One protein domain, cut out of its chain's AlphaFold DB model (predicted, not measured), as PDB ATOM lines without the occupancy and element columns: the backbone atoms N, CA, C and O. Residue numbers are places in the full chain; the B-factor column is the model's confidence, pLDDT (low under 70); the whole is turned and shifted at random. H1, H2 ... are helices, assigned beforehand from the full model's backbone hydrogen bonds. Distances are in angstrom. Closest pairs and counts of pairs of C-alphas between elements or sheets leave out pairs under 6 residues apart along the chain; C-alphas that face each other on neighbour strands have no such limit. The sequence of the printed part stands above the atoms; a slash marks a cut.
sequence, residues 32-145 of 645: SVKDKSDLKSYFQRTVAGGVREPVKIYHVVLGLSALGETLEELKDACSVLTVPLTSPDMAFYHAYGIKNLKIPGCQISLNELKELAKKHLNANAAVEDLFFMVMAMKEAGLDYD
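Overview. This is residues 32 to 145 of the 645 residues of the protein "Dolichyl-diphosphooligosaccharide--protein glycosyltransferase subunit 2" of Opisthorchis felineus (UniProt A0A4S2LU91). The longest helix, H1, lies at one end of an elongated, all-helix body, in a hairpin with H2; H2 crosses H4 in the middle, and H4, H5 and H6 form an up-and-down bundle, each running against the one before. The 114 printed residues include six named helices and no named strand; the whole is compact, radius of gyration of the C-alphas 15.0 A, spanning 46 by 30 by 22 A.

Along the chain. H1, residues 33 to 48, begins at C-alpha 33 (-28.460, 24.200, -46.497) and measures 22.4 A. H2 is residues 54 to 67, H3 78 to 81, H4 88 to 101, H5 110 to 120, and H6 127 to 139, ending at C-alpha 139 (-12.064, -0.268, -39.281).

Arrangement. H1 touches H2 (closest C-alphas Phe 43 and Val 60, 5.6 A). H2 touches the hub, H4, at a steep tilt of 44 degrees (Tyr 58 and Tyr 93, 5.3 A). H4 also touches H6 (Phe 92 and Ala 136, 4.0 A) and, with residues 93 to 98 alone, H3 (Leu 81 and His 94, 4.9 A). H5 touches H6 (Ala 117 and Met 133, 6.3 A). Every O i to N i+4 pair is within hydrogen-bond range in H1, H2, H4, H5 and H6; H3 is too short for one.

Size, cuts and confidence. The printed part has no cut and no long link; Val 51 alone is under pLDDT 70.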
ATOM      1  N   SER A  32     -29.567  23.636 -41.684       92.44
ATOM      2  CA  SER A  32     -29.932  24.318 -42.933       92.44
ATOM      3  C   SER A  32     -28.943  24.033 -44.072       92.44
ATOM      4  O   SER A  32     -27.798  23.632 -43.852       92.44
ATOM      5  N   VAL A  33     -29.351  24.301 -45.319       92.88
ATOM      6  CA  VAL A  33     -28.460  24.200 -46.497       92.88
ATOM      7  C   VAL A  33     -27.210  25.068 -46.322       92.88
ATOM      8  O   VAL A  33     -26.103  24.641 -46.652       92.88
ATOM      9  N   LYS A  34     -27.371  26.266 -45.743       93.94
ATOM     10  CA  LYS A  34     -26.254  27.167 -45.452       93.94
ATOM     11  C   LYS A  34     -25.306  26.567 -44.418       93.94
ATOM     12  O   LYS A  34     -24.104  26.581 -44.640       93.94
ATOM     13  N   ASP A  35     -25.832  25.993 -43.339       94.75
ATOM     14  CA  ASP A  35     -24.998  25.389 -42.298       94.75
ATOM     15  C   ASP A  35     -24.175  24.205 -42.835       94.75
ATOM     16  O   ASP A  35     -22.987  24.093 -42.535       94.75
ATOM     17  N   LYS A  36     -24.774  23.359 -43.691       94.56
ATOM     18  CA  LYS A  36     -24.056  22.276 -44.392       94.56
ATOM     19  C   LYS A  36     -22.924  22.831 -45.262       94.56
ATOM     20  O   LYS A  36     -21.803  22.332 -45.201       94.56
ATOM     21  N   SER A  37     -23.208  23.878 -46.040       94.69
ATOM     22  CA  SER A  37     -22.229  24.539 -46.912       94.69
ATOM     23  C   SER A  37     -21.089  25.190 -46.124       94.69
ATOM     24  O   SER A  37     -19.924  25.075 -46.513       94.69
ATOM     25  N   ASP A  38     -21.399  25.850 -45.008       94.88
ATOM     26  CA  ASP A  38     -20.417  26.508 -44.145       94.88
ATOM     27  C   ASP A  38     -19.493  25.467 -43.487       94.88
ATOM     28  O   ASP A  38     -18.271  25.634 -43.507       94.88
ATOM     29  N   LEU A  39     -20.048  24.359 -42.977       94.56
ATOM     30  CA  LEU A  39     -19.273  23.240 -42.423       94.56
ATOM     31  C   LEU A  39     -18.389  22.570 -43.477       94.56
ATOM     32  O   LEU A  39     -17.203  22.351 -43.230       94.56
ATOM     33  N   LYS A  40     -18.935  22.290 -44.666       94.00
ATOM     34  CA  LYS A  40     -18.164  21.751 -45.793       94.00
ATOM     35  C   LYS A  40     -16.973  22.656 -46.109       94.00
ATOM     36  O   LYS A  40     -15.830  22.206 -46.106       94.00
ATOM     37  N   SER A  41     -17.238  23.950 -46.286       93.06
ATOM     38  CA  SER A  41     -16.213  24.955 -46.584       93.06
ATOM     39  C   SER A  41     -15.184  25.086 -45.460       93.06
ATOM     40  O   SER A  41     -14.020  25.395 -45.705       93.06
ATOM     41  N   TYR A  42     -15.587  24.890 -44.204       93.62
ATOM     42  CA  TYR A  42     -14.673  24.873 -43.066       93.62
ATOM     43  C   TYR A  42     -13.712  23.675 -43.124       93.62
ATOM     44  O   TYR A  42     -12.497  23.863 -43.012       93.62
ATOM     45  N   PHE A  43     -14.220  22.465 -43.377       93.12
ATOM     46  CA  PHE A  43     -13.380  21.271 -43.498       93.12
ATOM     47  C   PHE A  43     -12.450  21.332 -44.722       93.12
ATOM     48  O   PHE A  43     -11.256  21.088 -44.570       93.12
ATOM     49  N   GLN A  44     -12.942  21.759 -45.890       90.50
ATOM     50  CA  GLN A  44     -12.125  21.919 -47.108       90.50
ATOM     51  C   GLN A  44     -11.019  22.972 -46.941       90.50
ATOM     52  O   GLN A  44      -9.864  22.738 -47.291       90.50
ATOM     53  N   ARG A  45     -11.318  24.123 -46.318       90.00
ATOM     54  CA  ARG A  45     -10.281  25.130 -46.014       90.00
ATOM     55  C   ARG A  45      -9.209  24.602 -45.070       90.00
ATOM     56  O   ARG A  45      -8.052  24.990 -45.195       90.00
ATOM     57  N   THR A  46      -9.588  23.727 -44.139       88.44
ATOM     58  CA  THR A  46      -8.621  23.075 -43.251       88.44
ATOM     59  C   THR A  46      -7.645  22.238 -44.080       88.44
ATOM     60  O   THR A  46      -6.444  22.382 -43.891       88.44
ATOM     61  N   VAL A  47      -8.126  21.458 -45.059       84.19
ATOM     62  CA  VAL A  47      -7.270  20.693 -45.994       84.19
ATOM     63  C   VAL A  47      -6.328  21.608 -46.777       84.19
ATOM     64  O   VAL A  47      -5.114  21.402 -46.744       84.19
ATOM     65  N   ALA A  48      -6.865  22.659 -47.405       79.06
ATOM     66  CA  ALA A  48      -6.091  23.615 -48.203       79.06
ATOM     67  C   ALA A  48      -4.988  24.337 -47.404       79.06
ATOM     68  O   ALA A  48      -3.979  24.751 -47.970       79.06
ATOM     69  N   GLY A  49      -5.146  24.449 -46.082       76.12
ATOM     70  CA  GLY A  49      -4.130  24.970 -45.164       76.12
ATOM     71  C   GLY A  49      -2.922  24.048 -44.935       76.12
ATOM     72  O   GLY A  49      -2.080  24.371 -44.101       76.12
ATOM     73  N   GLY A  50      -2.826  22.912 -45.639       72.44
ATOM     74  CA  GLY A  50      -1.675  22.008 -45.588       72.44
ATOM     75  C   GLY A  50      -1.752  20.954 -44.481       72.44
ATOM     76  O   GLY A  50      -0.744  20.663 -43.837       72.44
ATOM     77  N   VAL A  51      -2.932  20.377 -44.232       67.44
ATOM     78  CA  VAL A  51      -3.108  19.304 -43.234       67.44
ATOM     79  C   VAL A  51      -2.227  18.097 -43.562       67.44
ATOM     80  O   VAL A  51      -2.404  17.451 -44.588       67.44
ATOM     81  N   ARG A  52      -1.297  17.768 -42.657       76.62
ATOM     82  CA  ARG A  52      -0.393  16.607 -42.781       76.62
ATOM     83  C   ARG A  52      -0.291  15.753 -41.515       76.62
ATOM     84  O   ARG A  52       0.594  14.916 -41.410       76.62
ATOM     85  N   GLU A  53      -1.180  15.959 -40.546       88.19
ATOM     86  CA  GLU A  53      -1.216  15.170 -39.308       88.19
ATOM     87  C   GLU A  53      -2.384  14.171 -39.350       88.19
ATOM     88  O   GLU A  53      -3.512  14.598 -39.633       88.19
ATOM     89  N   PRO A  54      -2.178  12.887 -38.994       90.19
ATOM     90  CA  PRO A  54      -3.233  11.871 -39.019       90.19
ATOM     91  C   PRO A  54      -4.486  12.250 -38.228       90.19
ATOM     92  O   PRO A  54      -5.601  12.072 -38.710       90.19
ATOM     93  N   VAL A  55      -4.322  12.862 -37.050       92.62
ATOM     94  CA  VAL A  55      -5.448  13.320 -36.221       92.62
ATOM     95  C   VAL A  55      -6.289  14.395 -36.918       92.62
ATOM     96  O   VAL A  55      -7.515  14.392 -36.814       92.62
ATOM     97  N   LYS A  56      -5.668  15.321 -37.655       92.56
ATOM     98  CA  LYS A  56      -6.392  16.366 -38.395       92.56
ATOM     99  C   LYS A  56      -7.099  15.768 -39.609       92.56
ATOM    100  O   LYS A  56      -8.265  16.092 -39.828       92.56
ATOM    101  N   ILE A  57      -6.435  14.859 -40.330       92.50
ATOM    102  CA  ILE A  57      -7.034  14.108 -41.444       92.50
ATOM    103  C   ILE A  57      -8.267  13.350 -40.955       92.50
ATOM    104  O   ILE A  57      -9.333  13.499 -41.542       92.50
ATOM    105  N   TYR A  58      -8.158  12.618 -39.843       94.69
ATOM    106  CA  TYR A  58      -9.274  11.887 -39.247       94.69
ATOM    107  C   TYR A  58     -10.499  12.782 -39.025       94.69
ATOM    108  O   TYR A  58     -11.588  12.448 -39.486       94.69
ATOM    109  N   HIS A  59     -10.340  13.944 -38.385       95.69
ATOM    110  CA  HIS A  59     -11.476  14.828 -38.110       95.69
ATOM    111  C   HIS A  59     -12.064  15.456 -39.381       95.69
ATOM    112  O   HIS A  59     -13.281  15.607 -39.476       95.69
ATOM    113  N   VAL A  60     -11.237  15.794 -40.375       94.50
ATOM    114  CA  VAL A  60     -11.739  16.264 -41.676       94.50
ATOM    115  C   VAL A  60     -12.539  15.163 -42.377       94.50
ATOM    116  O   VAL A  60     -13.658  15.413 -42.822       94.50
ATOM    117  N   VAL A  61     -11.996  13.942 -42.440       94.50
ATOM    118  CA  VAL A  61     -12.653  12.783 -43.060       94.50
ATOM    119  C   VAL A  61     -13.955  12.456 -42.337       94.50
ATOM    120  O   VAL A  61     -14.977  12.268 -42.993       94.50
ATOM    121  N   LEU A  62     -13.959  12.454 -41.003       96.00
ATOM    122  CA  LEU A  62     -15.157  12.250 -40.189       96.00
ATOM    123  C   LEU A  62     -16.229  13.303 -40.507       96.00
ATOM    124  O   LEU A  62     -17.386  12.960 -40.738       96.00
ATOM    125  N   GLY A  63     -15.846  14.582 -40.570       95.31
ATOM    126  CA  GLY A  63     -16.770  15.682 -40.841       95.31
ATOM    127  C   GLY A  63     -17.375  15.637 -42.246       95.31
ATOM    128  O   GLY A  63     -18.595  15.707 -42.403       95.31
ATOM    129  N   LEU A  64     -16.538  15.484 -43.273       94.50
ATOM    130  CA  LEU A  64     -16.972  15.435 -44.673       94.50
ATOM    131  C   LEU A  64     -17.753  14.151 -44.999       94.50
ATOM    132  O   LEU A  64     -18.790  14.225 -45.659       94.50
ATOM    133  N   SER A  65     -17.335  12.991 -44.478       94.06
ATOM    134  CA  SER A  65     -18.090  11.739 -44.651       94.06
ATOM    135  C   SER A  65     -19.457  11.801 -43.964       94.06
ATOM    136  O   SER A  65     -20.459  11.389 -44.553       94.06
ATOM    137  N   ALA A  66     -19.544  12.402 -42.771       95.19
ATOM    138  CA  ALA A  66     -20.816  12.656 -42.108       95.19
ATOM    139  C   ALA A  66     -21.703  13.614 -42.920       95.19
ATOM    140  O   ALA A  66     -22.918  13.439 -42.937       95.19
ATOM    141  N   LEU A  67     -21.151  14.581 -43.655       94.50
ATOM    142  CA  LEU A  67     -21.929  15.419 -44.580       94.50
ATOM    143  C   LEU A  67     -22.367  14.673 -45.854       94.50
ATOM    144  O   LEU A  67     -23.336  15.090 -46.486       94.50
ATOM    145  N   GLY A  68     -21.759  13.526 -46.161       92.50
ATOM    146  CA  GLY A  68     -21.984  12.776 -47.400       92.50
ATOM    147  C   GLY A  68     -21.203  13.340 -48.588       92.50
ATOM    148  O   GLY A  68     -21.591  13.117 -49.730       92.50
ATOM    149  N   GLU A  69     -20.138  14.093 -48.318       91.25
ATOM    150  CA  GLU A  69     -19.292  14.717 -49.331       91.25
ATOM    151  C   GLU A  69     -18.216  13.757 -49.841       91.25
ATOM    152  O   GLU A  69     -17.778  12.838 -49.142       91.25
ATOM    153  N   THR A  70     -17.769  13.986 -51.075       81.31
ATOM    154  CA  THR A  70     -16.634  13.257 -51.647       81.31
ATOM    155  C   THR A  70     -15.319  13.815 -51.103       81.31
ATOM    156  O   THR A  70     -15.190  15.005 -50.826       81.31
ATOM    157  N   LEU A  71     -14.332  12.938 -50.917       84.25
ATOM    158  CA  LEU A  71     -13.076  13.245 -50.222       84.25
ATOM    159  C   LEU A  71     -11.890  13.362 -51.195       84.25
ATOM    160  O   LEU A  71     -10.783  12.917 -50.898       84.25
ATOM    161  N   GLU A  72     -12.121  13.899 -52.394       76.88
ATOM    162  CA  GLU A  72     -11.126  13.847 -53.476       76.88
ATOM    163  C   GLU A  72      -9.839  14.617 -53.169       76.88
ATOM    164  O   GLU A  72      -8.760  14.184 -53.565       76.88
ATOM    165  N   GLU A  73      -9.957  15.701 -52.403       73.19
ATOM    166  CA  GLU A  73      -8.857  16.569 -51.964       73.19
ATOM    167  C   GLU A  73      -7.865  15.871 -51.015       73.19
ATOM    168  O   GLU A  73      -6.815  16.428 -50.722       73.19
ATOM    169  N   LEU A  74      -8.188  14.668 -50.526       81.25
ATOM    170  CA  LEU A  74      -7.361  13.883 -49.602       81.25
ATOM    171  C   LEU A  74      -6.870  12.561 -50.217       81.25
ATOM    172  O   LEU A  74      -6.417  11.673 -49.494       81.25
ATOM    173  N   LYS A  75      -6.955  12.392 -51.545       76.62
ATOM    174  CA  LYS A  75      -6.509  11.162 -52.231       76.62
ATOM    175  C   LYS A  75      -4.992  10.928 -52.145       76.62
ATOM    176  O   LYS A  75      -4.550   9.794 -52.296       76.62
ATOM    177  N   ASP A  76      -4.201  11.964 -51.878       82.69
ATOM    178  CA  ASP A  76      -2.745  11.908 -51.700       82.69
ATOM    179  C   ASP A  76      -2.311  11.705 -50.235       82.69
ATOM    180  O   ASP A  76      -1.125  11.513 -49.956       82.69
ATOM    181  N   ALA A  77      -3.260  11.654 -49.292       86.75
ATOM    182  CA  ALA A  77      -2.991  11.543 -47.857       86.75
ATOM    183  C   ALA A  77      -2.379  10.196 -47.424       86.75
ATOM    184  O   ALA A  77      -2.058  10.016 -46.250       86.75
ATOM    185  N   CYS A  78      -2.205   9.237 -48.343       88.50
ATOM    186  CA  CYS A  78      -1.753   7.890 -48.007       88.50
ATOM    187  C   CYS A  78      -0.394   7.876 -47.295       88.50
ATOM    188  O   CYS A  78      -0.255   7.203 -46.281       88.50
ATOM    189  N   SER A  79       0.571   8.681 -47.748       88.56
ATOM    190  CA  SER A  79       1.910   8.748 -47.141       88.56
ATOM    191  C   SER A  79       1.891   9.176 -45.668       88.56
ATOM    192  O   SER A  79       2.788   8.815 -44.911       88.56
ATOM    193  N   VAL A  80       0.855   9.910 -45.254       89.50
ATOM    194  CA  VAL A  80       0.630  10.328 -43.865       89.50
ATOM    195  C   VAL A  80      -0.084   9.237 -43.059       89.50
ATOM    196  O   VAL A  80       0.144   9.117 -41.861       89.50
ATOM    197  N   LEU A  81      -0.928   8.426 -43.703       90.88
ATOM    198  CA  LEU A  81      -1.732   7.374 -43.065       90.88
ATOM    199  C   LEU A  81      -1.046   5.999 -43.036       90.88
ATOM    200  O   LEU A  81      -1.589   5.053 -42.472       90.88
ATOM    201  N   THR A  82       0.142   5.872 -43.630       89.19
ATOM    202  CA  THR A  82       0.940   4.635 -43.637       89.19
ATOM    203  C   THR A  82       2.244   4.760 -42.852       89.19
ATOM    204  O   THR A  82       3.142   3.939 -43.023       89.19
ATOM    205  N   VAL A  83       2.386   5.786 -42.004       89.31
ATOM    206  CA  VAL A  83       3.520   5.866 -41.068       89.31
ATOM    207  C   VAL A  83       3.378   4.813 -39.952       89.31
ATOM    208  O   VAL A  83       2.251   4.375 -39.690       89.31
ATOM    209  N   PRO A  84       4.480   4.402 -39.292       92.31
ATOM    210  CA  PRO A  84       4.442   3.365 -38.261       92.31
ATOM    211  C   PRO A  84       3.440   3.648 -37.133       92.31
ATOM    212  O   PRO A  84       3.315   4.784 -36.666       92.31
ATOM    213  N   LEU A  85       2.750   2.606 -36.666       93.62
ATOM    214  CA  LEU A  85       1.712   2.716 -35.639       93.62
ATOM    215  C   LEU A  85       2.322   2.785 -34.229       93.62
ATOM    216  O   LEU A  85       2.657   1.768 -33.625       93.62
ATOM    217  N   THR A  86       2.449   3.993 -33.676       92.44
ATOM    218  CA  THR A  86       3.090   4.215 -32.364       92.44
ATOM    219  C   THR A  86       2.138   4.150 -31.169       92.44
ATOM    220  O   THR A  86       2.588   3.943 -30.042       92.44
ATOM    221  N   SER A  87       0.838   4.363 -31.384       95.25
ATOM    222  CA  SER A  87      -0.170   4.471 -30.322       95.25
ATOM    223  C   SER A  87      -1.570   4.071 -30.811       95.25
ATOM    224  O   SER A  87      -1.829   4.112 -32.021       95.25
ATOM    225  N   PRO A  88      -2.483   3.666 -29.904       96.25
ATOM    226  CA  PRO A  88      -3.839   3.248 -30.269       96.25
ATOM    227  C   PRO A  88      -4.628   4.268 -31.090       96.25
ATOM    228  O   PRO A  88      -5.278   3.911 -32.072       96.25
ATOM    229  N   ASP A  89      -4.560   5.544 -30.718       95.62
ATOM    230  CA  ASP A  89      -5.254   6.633 -31.406       95.62
ATOM    231  C   ASP A  89      -4.749   6.814 -32.844       95.62
ATOM    232  O   ASP A  89      -5.554   6.909 -33.769       95.62
ATOM    233  N   MET A  90      -3.431   6.756 -33.056       94.75
ATOM    234  CA  MET A  90      -2.819   6.781 -34.387       94.75
ATOM    235  C   MET A  90      -3.285   5.602 -35.243       94.75
ATOM    236  O   MET A  90      -3.695   5.800 -36.388       94.75
ATOM    237  N   ALA A  91      -3.306   4.393 -34.674       96.31
ATOM    238  CA  ALA A  91      -3.832   3.211 -35.349       96.31
ATOM    239  C   ALA A  91      -5.292   3.398 -35.786       96.31
ATOM    240  O   ALA A  91      -5.643   3.064 -36.921       96.31
ATOM    241  N   PHE A  92      -6.128   3.990 -34.931       97.06
ATOM    242  CA  PHE A  92      -7.513   4.295 -35.275       97.06
ATOM    243  C   PHE A  92      -7.628   5.348 -36.378       97.06
ATOM    244  O   PHE A  92      -8.345   5.127 -37.355       97.06
ATOM    245  N   TYR A  93      -6.906   6.467 -36.270       95.69
ATOM    246  CA  TYR A  93      -6.939   7.532 -37.274       95.69
ATOM    247  C   TYR A  93      -6.503   7.027 -38.654       95.69
ATOM    248  O   TYR A  93      -7.128   7.374 -39.659       95.69
ATOM    249  N   HIS A  94      -5.481   6.167 -38.703       94.81
ATOM    250  CA  HIS A  94      -5.007   5.542 -39.936       94.81
ATOM    251  C   HIS A  94      -6.056   4.595 -40.515       94.81
ATOM    252  O   HIS A  94      -6.448   4.752 -41.671       94.81
ATOM    253  N   ALA A  95      -6.555   3.650 -39.710       95.19
ATOM    254  CA  ALA A  95      -7.539   2.665 -40.154       95.19
ATOM    255  C   ALA A  95      -8.818   3.342 -40.673       95.19
ATOM    256  O   ALA A  95      -9.294   3.032 -41.767       95.19
ATOM    257  N   TYR A  96      -9.327   4.327 -39.929       94.81
ATOM    258  CA  TYR A  96     -10.512   5.092 -40.305       94.81
ATOM    259  C   TYR A  96     -10.291   5.901 -41.589       94.81
ATOM    260  O   TYR A  96     -11.132   5.869 -42.493       94.81
ATOM    261  N   GLY A  97      -9.159   6.609 -41.692       92.44
ATOM    262  CA  GLY A  97      -8.806   7.401 -42.869       92.44
ATOM    263  C   GLY A  97      -8.686   6.541 -44.125       92.44
ATOM    264  O   GLY A  97      -9.344   6.823 -45.123       92.44
ATOM    265  N   ILE A  98      -7.917   5.449 -44.061       92.44
ATOM    266  CA  ILE A  98      -7.696   4.532 -45.190       92.44
ATOM    267  C   ILE A  98      -9.021   3.939 -45.681       92.44
ATOM    268  O   ILE A  98      -9.307   3.976 -46.882       92.44
ATOM    269  N   LYS A  99      -9.868   3.453 -44.765       91.88
ATOM    270  CA  LYS A  99     -11.157   2.846 -45.119       91.88
ATOM    271  C   LYS A  99     -12.104   3.832 -45.805       91.88
ATOM    272  O   LYS A  99     -12.750   3.474 -46.790       91.88
ATOM    273  N   ASN A 100     -12.212   5.060 -45.293       91.00
ATOM    274  CA  ASN A 100     -13.160   6.047 -45.814       91.00
ATOM    275  C   ASN A 100     -12.656   6.750 -47.082       91.00
ATOM    276  O   ASN A 100     -13.462   7.051 -47.961       91.00
ATOM    277  N   LEU A 101     -11.344   6.977 -47.209       89.81
ATOM    278  CA  LEU A 101     -10.750   7.611 -48.391       89.81
ATOM    279  C   LEU A 101     -10.647   6.661 -49.591       89.81
ATOM    280  O   LEU A 101     -10.625   7.129 -50.727       89.81
ATOM    281  N   LYS A 102     -10.606   5.339 -49.357       88.38
ATOM    282  CA  LYS A 102     -10.539   4.303 -50.405       88.38
ATOM    283  C   LYS A 102      -9.407   4.544 -51.419       88.38
ATOM    284  O   LYS A 102      -9.591   4.363 -52.622       88.38
ATOM    285  N   ILE A 103      -8.238   4.971 -50.937       85.81
ATOM    286  CA  ILE A 103      -7.075   5.263 -51.784       85.81
ATOM    287  C   ILE A 103      -6.499   3.940 -52.322       85.81
ATOM    288  O   ILE A 103      -6.128   3.080 -51.515       85.81
ATOM    289  N   PRO A 104      -6.391   3.748 -53.653       86.25
ATOM    290  CA  PRO A 104      -5.816   2.534 -54.225       86.25
ATOM    291  C   PRO A 104      -4.391   2.281 -53.715       86.25
ATOM    292  O   PRO A 104      -3.549   3.174 -53.745       86.25
ATOM    293  N   GLY A 105      -4.122   1.062 -53.242       84.81
ATOM    294  CA  GLY A 105      -2.806   0.663 -52.726       84.81
ATOM    295  C   GLY A 105      -2.480   1.149 -51.309       84.81
ATOM    296  O   GLY A 105      -1.447   0.762 -50.772       84.81
ATOM    297  N   CYS A 106      -3.350   1.939 -50.673       90.94
ATOM    298  CA  CYS A 106      -3.147   2.381 -49.298       90.94
ATOM    299  C   CYS A 106      -3.671   1.335 -48.308       90.94
ATOM    300  O   CYS A 106      -4.865   1.032 -48.304       90.94
ATOM    301  N   GLN A 107      -2.794   0.773 -47.474       91.25
ATOM    302  CA  GLN A 107      -3.152  -0.259 -46.499       91.25
ATOM    303  C   GLN A 107      -2.468  -0.013 -45.156       91.25
ATOM    304  O   GLN A 107      -1.336   0.463 -45.096       91.25
ATOM    305  N   ILE A 108      -3.165  -0.363 -44.076       92.62
ATOM    306  CA  ILE A 108      -2.611  -0.327 -42.722       92.62
ATOM    307  C   ILE A 108      -1.747  -1.570 -42.466       92.62
ATOM    308  O   ILE A 108      -2.089  -2.674 -42.893       92.62
ATOM    309  N   SER A 109      -0.640  -1.405 -41.738       93.25
ATOM    310  CA  SER A 109       0.221  -2.519 -41.318       93.25
ATOM    311  C   SER A 109      -0.513  -3.415 -40.311       93.25
ATOM    312  O   SER A 109      -0.602  -3.111 -39.121       93.25
ATOM    313  N   LEU A 110      -1.058  -4.542 -40.786       93.44
ATOM    314  CA  LEU A 110      -1.812  -5.483 -39.943       93.44
ATOM    315  C   LEU A 110      -0.942  -6.119 -38.849       93.44
ATOM    316  O   LEU A 110      -1.453  -6.462 -37.786       93.44
ATOM    317  N   ASN A 111       0.359  -6.280 -39.099       93.94
ATOM    318  CA  ASN A 111       1.291  -6.836 -38.120       93.94
ATOM    319  C   ASN A 111       1.519  -5.859 -36.962       93.94
ATOM    320  O   ASN A 111       1.376  -6.251 -35.808       93.94
ATOM    321  N   GLU A 112       1.788  -4.584 -37.259       95.12
ATOM    322  CA  GLU A 112       1.918  -3.543 -36.231       95.12
ATOM    323  C   GLU A 112       0.626  -3.382 -35.431       95.12
ATOM    324  O   GLU A 112       0.663  -3.294 -34.205       95.12
ATOM    325  N   LEU A 113      -0.526  -3.421 -36.108       95.50
ATOM    326  CA  LEU A 113      -1.825  -3.310 -35.452       95.50
ATOM    327  C   LEU A 113      -2.080  -4.473 -34.477       95.50
ATOM    328  O   LEU A 113      -2.561  -4.248 -33.366       95.50
ATOM    329  N   LYS A 114      -1.714  -5.708 -34.851       94.50
ATOM    330  CA  LYS A 114      -1.807  -6.886 -33.970       94.50
ATOM    331  C   LYS A 114      -0.865  -6.790 -32.769       94.50
ATOM    332  O   LYS A 114      -1.275  -7.125 -31.661       94.50
ATOM    333  N   GLU A 115       0.371  -6.337 -32.964       94.19
ATOM    334  CA  GLU A 115       1.321  -6.145 -31.859       94.19
ATOM    335  C   GLU A 115       0.849  -5.056 -30.887       94.19
ATOM    336  O   GLU A 115       0.878  -5.239 -29.668       94.19
ATOM    337  N   LEU A 116       0.312  -3.955 -31.413       95.38
ATOM    338  CA  LEU A 116      -0.257  -2.888 -30.598       95.38
ATOM    339  C   LEU A 116      -1.497  -3.365 -29.822       95.38
ATOM    340  O   LEU A 116      -1.633  -3.055 -28.637       95.38
ATOM    341  N   ALA A 117      -2.353  -4.181 -30.448       94.06
ATOM    342  CA  ALA A 117      -3.505  -4.795 -29.792       94.06
ATOM    343  C   ALA A 117      -3.089  -5.708 -28.633       94.06
ATOM    344  O   ALA A 117      -3.635  -5.572 -27.542       94.06
ATOM    345  N   LYS A 118      -2.070  -6.563 -28.806       91.81
ATOM    346  CA  LYS A 118      -1.543  -7.399 -27.708       91.81
ATOM    347  C   LYS A 118      -1.091  -6.565 -26.507       91.81
ATOM    348  O   LYS A 118      -1.244  -6.994 -25.367       91.81
ATOM    349  N   LYS A 119      -0.535  -5.377 -26.757       91.50
ATOM    350  CA  LYS A 119      -0.034  -4.480 -25.712       91.50
ATOM    351  C   LYS A 119      -1.153  -3.691 -25.018       91.50
ATOM    352  O   LYS A 119      -1.152  -3.596 -23.792       91.50
ATOM    353  N   HIS A 120      -2.094  -3.126 -25.775       91.44
ATOM    354  CA  HIS A 120      -3.063  -2.144 -25.261       91.44
ATOM    355  C   HIS A 120      -4.483  -2.692 -25.047       91.44
ATOM    356  O   HIS A 120      -5.257  -2.085 -24.312       91.44
ATOM    357  N   LEU A 121      -4.841  -3.849 -25.610       91.75
ATOM    358  CA  LEU A 121      -6.152  -4.468 -25.403       91.75
ATOM    359  C   LEU A 121      -6.122  -5.374 -24.162       91.75
ATOM    360  O   LEU A 121      -6.025  -6.594 -24.262       91.75
ATOM    361  N   ASN A 122      -6.159  -4.768 -22.971       90.75
ATOM    362  CA  ASN A 122      -6.102  -5.488 -21.694       90.75
ATOM    363  C   ASN A 122      -6.999  -4.862 -20.602       90.75
ATOM    364  O   ASN A 122      -7.396  -3.702 -20.680       90.75
ATOM    365  N   ALA A 123      -7.273  -5.612 -19.527       86.75
ATOM    366  CA  ALA A 123      -8.198  -5.221 -18.450       86.75
ATOM    367  C   ALA A 123      -7.771  -4.009 -17.594       86.75
ATOM    368  O   ALA A 123      -8.514  -3.601 -16.692       86.75
ATOM    369  N   ASN A 124      -6.552  -3.501 -17.772       87.06
ATOM    370  CA  ASN A 124      -6.011  -2.359 -17.033       87.06
ATOM    371  C   ASN A 124      -5.731  -1.153 -17.939       87.06
ATOM    372  O   ASN A 124      -5.287  -0.126 -17.432       87.06
ATOM    373  N   ALA A 125      -5.992  -1.268 -19.241       90.00
ATOM    374  CA  ALA A 125      -5.808  -0.185 -20.189       90.00
ATOM    375  C   ALA A 125      -6.737   1.001 -19.890       90.00
ATOM    376  O   ALA A 125      -7.813   0.850 -19.296       90.00
ATOM    377  N   ALA A 126      -6.304   2.189 -20.315       93.56
ATOM    378  CA  ALA A 126      -7.155   3.370 -20.322       93.56
ATOM    379  C   ALA A 126      -8.361   3.145 -21.248       93.56
ATOM    380  O   ALA A 126      -8.289   2.384 -22.216       93.56
ATOM    381  N   VAL A 127      -9.484   3.804 -20.959       95.94
ATOM    382  CA  VAL A 127     -10.716   3.628 -21.745       95.94
ATOM    383  C   VAL A 127     -10.522   4.116 -23.178       95.94
ATOM    384  O   VAL A 127     -11.015   3.494 -24.113       95.94
ATOM    385  N   GLU A 128      -9.758   5.191 -23.342       95.38
ATOM    386  CA  GLU A 128      -9.356   5.753 -24.623       95.38
ATOM    387  C   GLU A 128      -8.558   4.737 -25.449       95.38
ATOM    388  O   GLU A 128      -8.884   4.518 -26.612       95.38
ATOM    389  N   ASP A 129      -7.574   4.061 -24.847       95.81
ATOM    390  CA  ASP A 129      -6.773   3.030 -25.519       95.81
ATOM    391  C   ASP A 129      -7.638   1.844 -25.955       95.81
ATOM    392  O   ASP A 129      -7.519   1.380 -27.090       95.81
ATOM    393  N   LEU A 130      -8.541   1.376 -25.081       95.69
ATOM    394  CA  LEU A 130      -9.493   0.311 -25.412       95.69
ATOM    395  C   LEU A 130     -10.385   0.717 -26.586       95.69
ATOM    396  O   LEU A 130     -10.551  -0.051 -27.532       95.69
ATOM    397  N   PHE A 131     -10.938   1.929 -26.537       97.25
ATOM    398  CA  PHE A 131     -11.775   2.477 -27.595       97.25
ATOM    399  C   PHE A 131     -11.024   2.556 -28.919       97.25
ATOM    400  O   PHE A 131     -11.468   1.981 -29.910       97.25
ATOM    401  N   PHE A 132      -9.871   3.224 -28.935       97.44
ATOM    402  CA  PHE A 132      -9.109   3.416 -30.158       97.44
ATOM    403  C   PHE A 132      -8.624   2.089 -30.737       97.44
ATOM    404  O   PHE A 132      -8.765   1.883 -31.937       97.44
ATOM    405  N   MET A 133      -8.145   1.150 -29.913       96.50
ATOM    406  CA  MET A 133      -7.727  -0.161 -30.416       96.50
ATOM    407  C   MET A 133      -8.886  -0.951 -31.019       96.50
ATOM    408  O   MET A 133      -8.760  -1.434 -32.143       96.50
ATOM    409  N   VAL A 134     -10.016  -1.075 -30.314       96.62
ATOM    410  CA  VAL A 134     -11.170  -1.838 -30.818       96.62
ATOM    411  C   VAL A 134     -11.700  -1.221 -32.110       96.62
ATOM    412  O   VAL A 134     -11.944  -1.930 -33.087       96.62
ATOM    413  N   MET A 135     -11.823   0.105 -32.148       96.56
ATOM    414  CA  MET A 135     -12.286   0.800 -33.342       96.56
ATOM    415  C   MET A 135     -11.275   0.683 -34.489       96.56
ATOM    416  O   MET A 135     -11.686   0.437 -35.618       96.56
ATOM    417  N   ALA A 136      -9.965   0.761 -34.233       96.69
ATOM    418  CA  ALA A 136      -8.937   0.547 -35.255       96.69
ATOM    419  C   ALA A 136      -9.025  -0.852 -35.874       96.69
ATOM    420  O   ALA A 136      -9.015  -0.989 -37.097       96.69
ATOM    421  N   MET A 137      -9.159  -1.889 -35.039       95.50
ATOM    422  CA  MET A 137      -9.311  -3.272 -35.499       95.50
ATOM    423  C   MET A 137     -10.589  -3.447 -36.326       95.50
ATOM    424  O   MET A 137     -10.531  -4.001 -37.423       95.50
ATOM    425  N   LYS A 138     -11.713  -2.883 -35.865       94.81
ATOM    426  CA  LYS A 138     -12.984  -2.871 -36.600       94.81
ATOM    427  C   LYS A 138     -12.867  -2.175 -37.958       94.81
ATOM    428  O   LYS A 138     -13.353  -2.699 -38.959       94.81
ATOM    429  N   GLU A 139     -12.246  -0.997 -38.020       94.88
ATOM    430  CA  GLU A 139     -12.064  -0.268 -39.281       94.88
ATOM    431  C   GLU A 139     -11.113  -1.006 -40.241       94.88
ATOM    432  O   GLU A 139     -11.334  -0.979 -41.450       94.88
ATOM    433  N   ALA A 140     -10.119  -1.726 -39.711       93.94
ATOM    434  CA  ALA A 140      -9.198  -2.566 -40.477       93.94
ATOM    435  C   ALA A 140      -9.767  -3.949 -40.864       93.94
ATOM    436  O   ALA A 140      -9.103  -4.693 -41.586       93.94
ATOM    437  N   GLY A 141     -10.963  -4.315 -40.390       92.12
ATOM    438  CA  GLY A 141     -11.563  -5.634 -40.631       92.12
ATOM    439  C   GLY A 141     -10.852  -6.787 -39.912       92.12
ATOM    440  O   GLY A 141     -10.921  -7.926 -40.371       92.12
ATOM    441  N   LEU A 142     -10.145  -6.503 -38.816       92.62
ATOM    442  CA  LEU A 142      -9.519  -7.503 -37.953       92.62
ATOM    443  C   LEU A 142     -10.484  -7.927 -36.849       92.62
ATOM    444  O   LEU A 142     -11.007  -7.086 -36.119       92.62
ATOM    445  N   ASP A 143     -10.650  -9.237 -36.703       87.00
ATOM    446  CA  ASP A 143     -11.426  -9.825 -35.617       87.00
ATOM    447  C   ASP A 143     -10.652  -9.787 -34.286       87.00
ATOM    448  O   ASP A 143      -9.414  -9.754 -34.259       87.00
ATOM    449  N   TYR A 144     -11.383  -9.787 -33.178       88.62
ATOM    450  CA  TYR A 144     -10.850  -9.783 -31.817       88.62
ATOM    451  C   TYR A 144     -11.762 -10.581 -30.886       88.62
ATOM    452  O   TYR A 144     -12.940 -10.773 -31.159       88.62
ATOM    453  N   ASP A 145     -11.232 -11.043 -29.753       89.69
ATOM    454  CA  ASP A 145     -12.031 -11.813 -28.798       89.69
ATOM    455  C   ASP A 145     -13.097 -10.930 -28.131       89.69
ATOM    456  O   ASP A 145     -12.835 -10.199 -27.169       89.69
TER     457      ASP A 145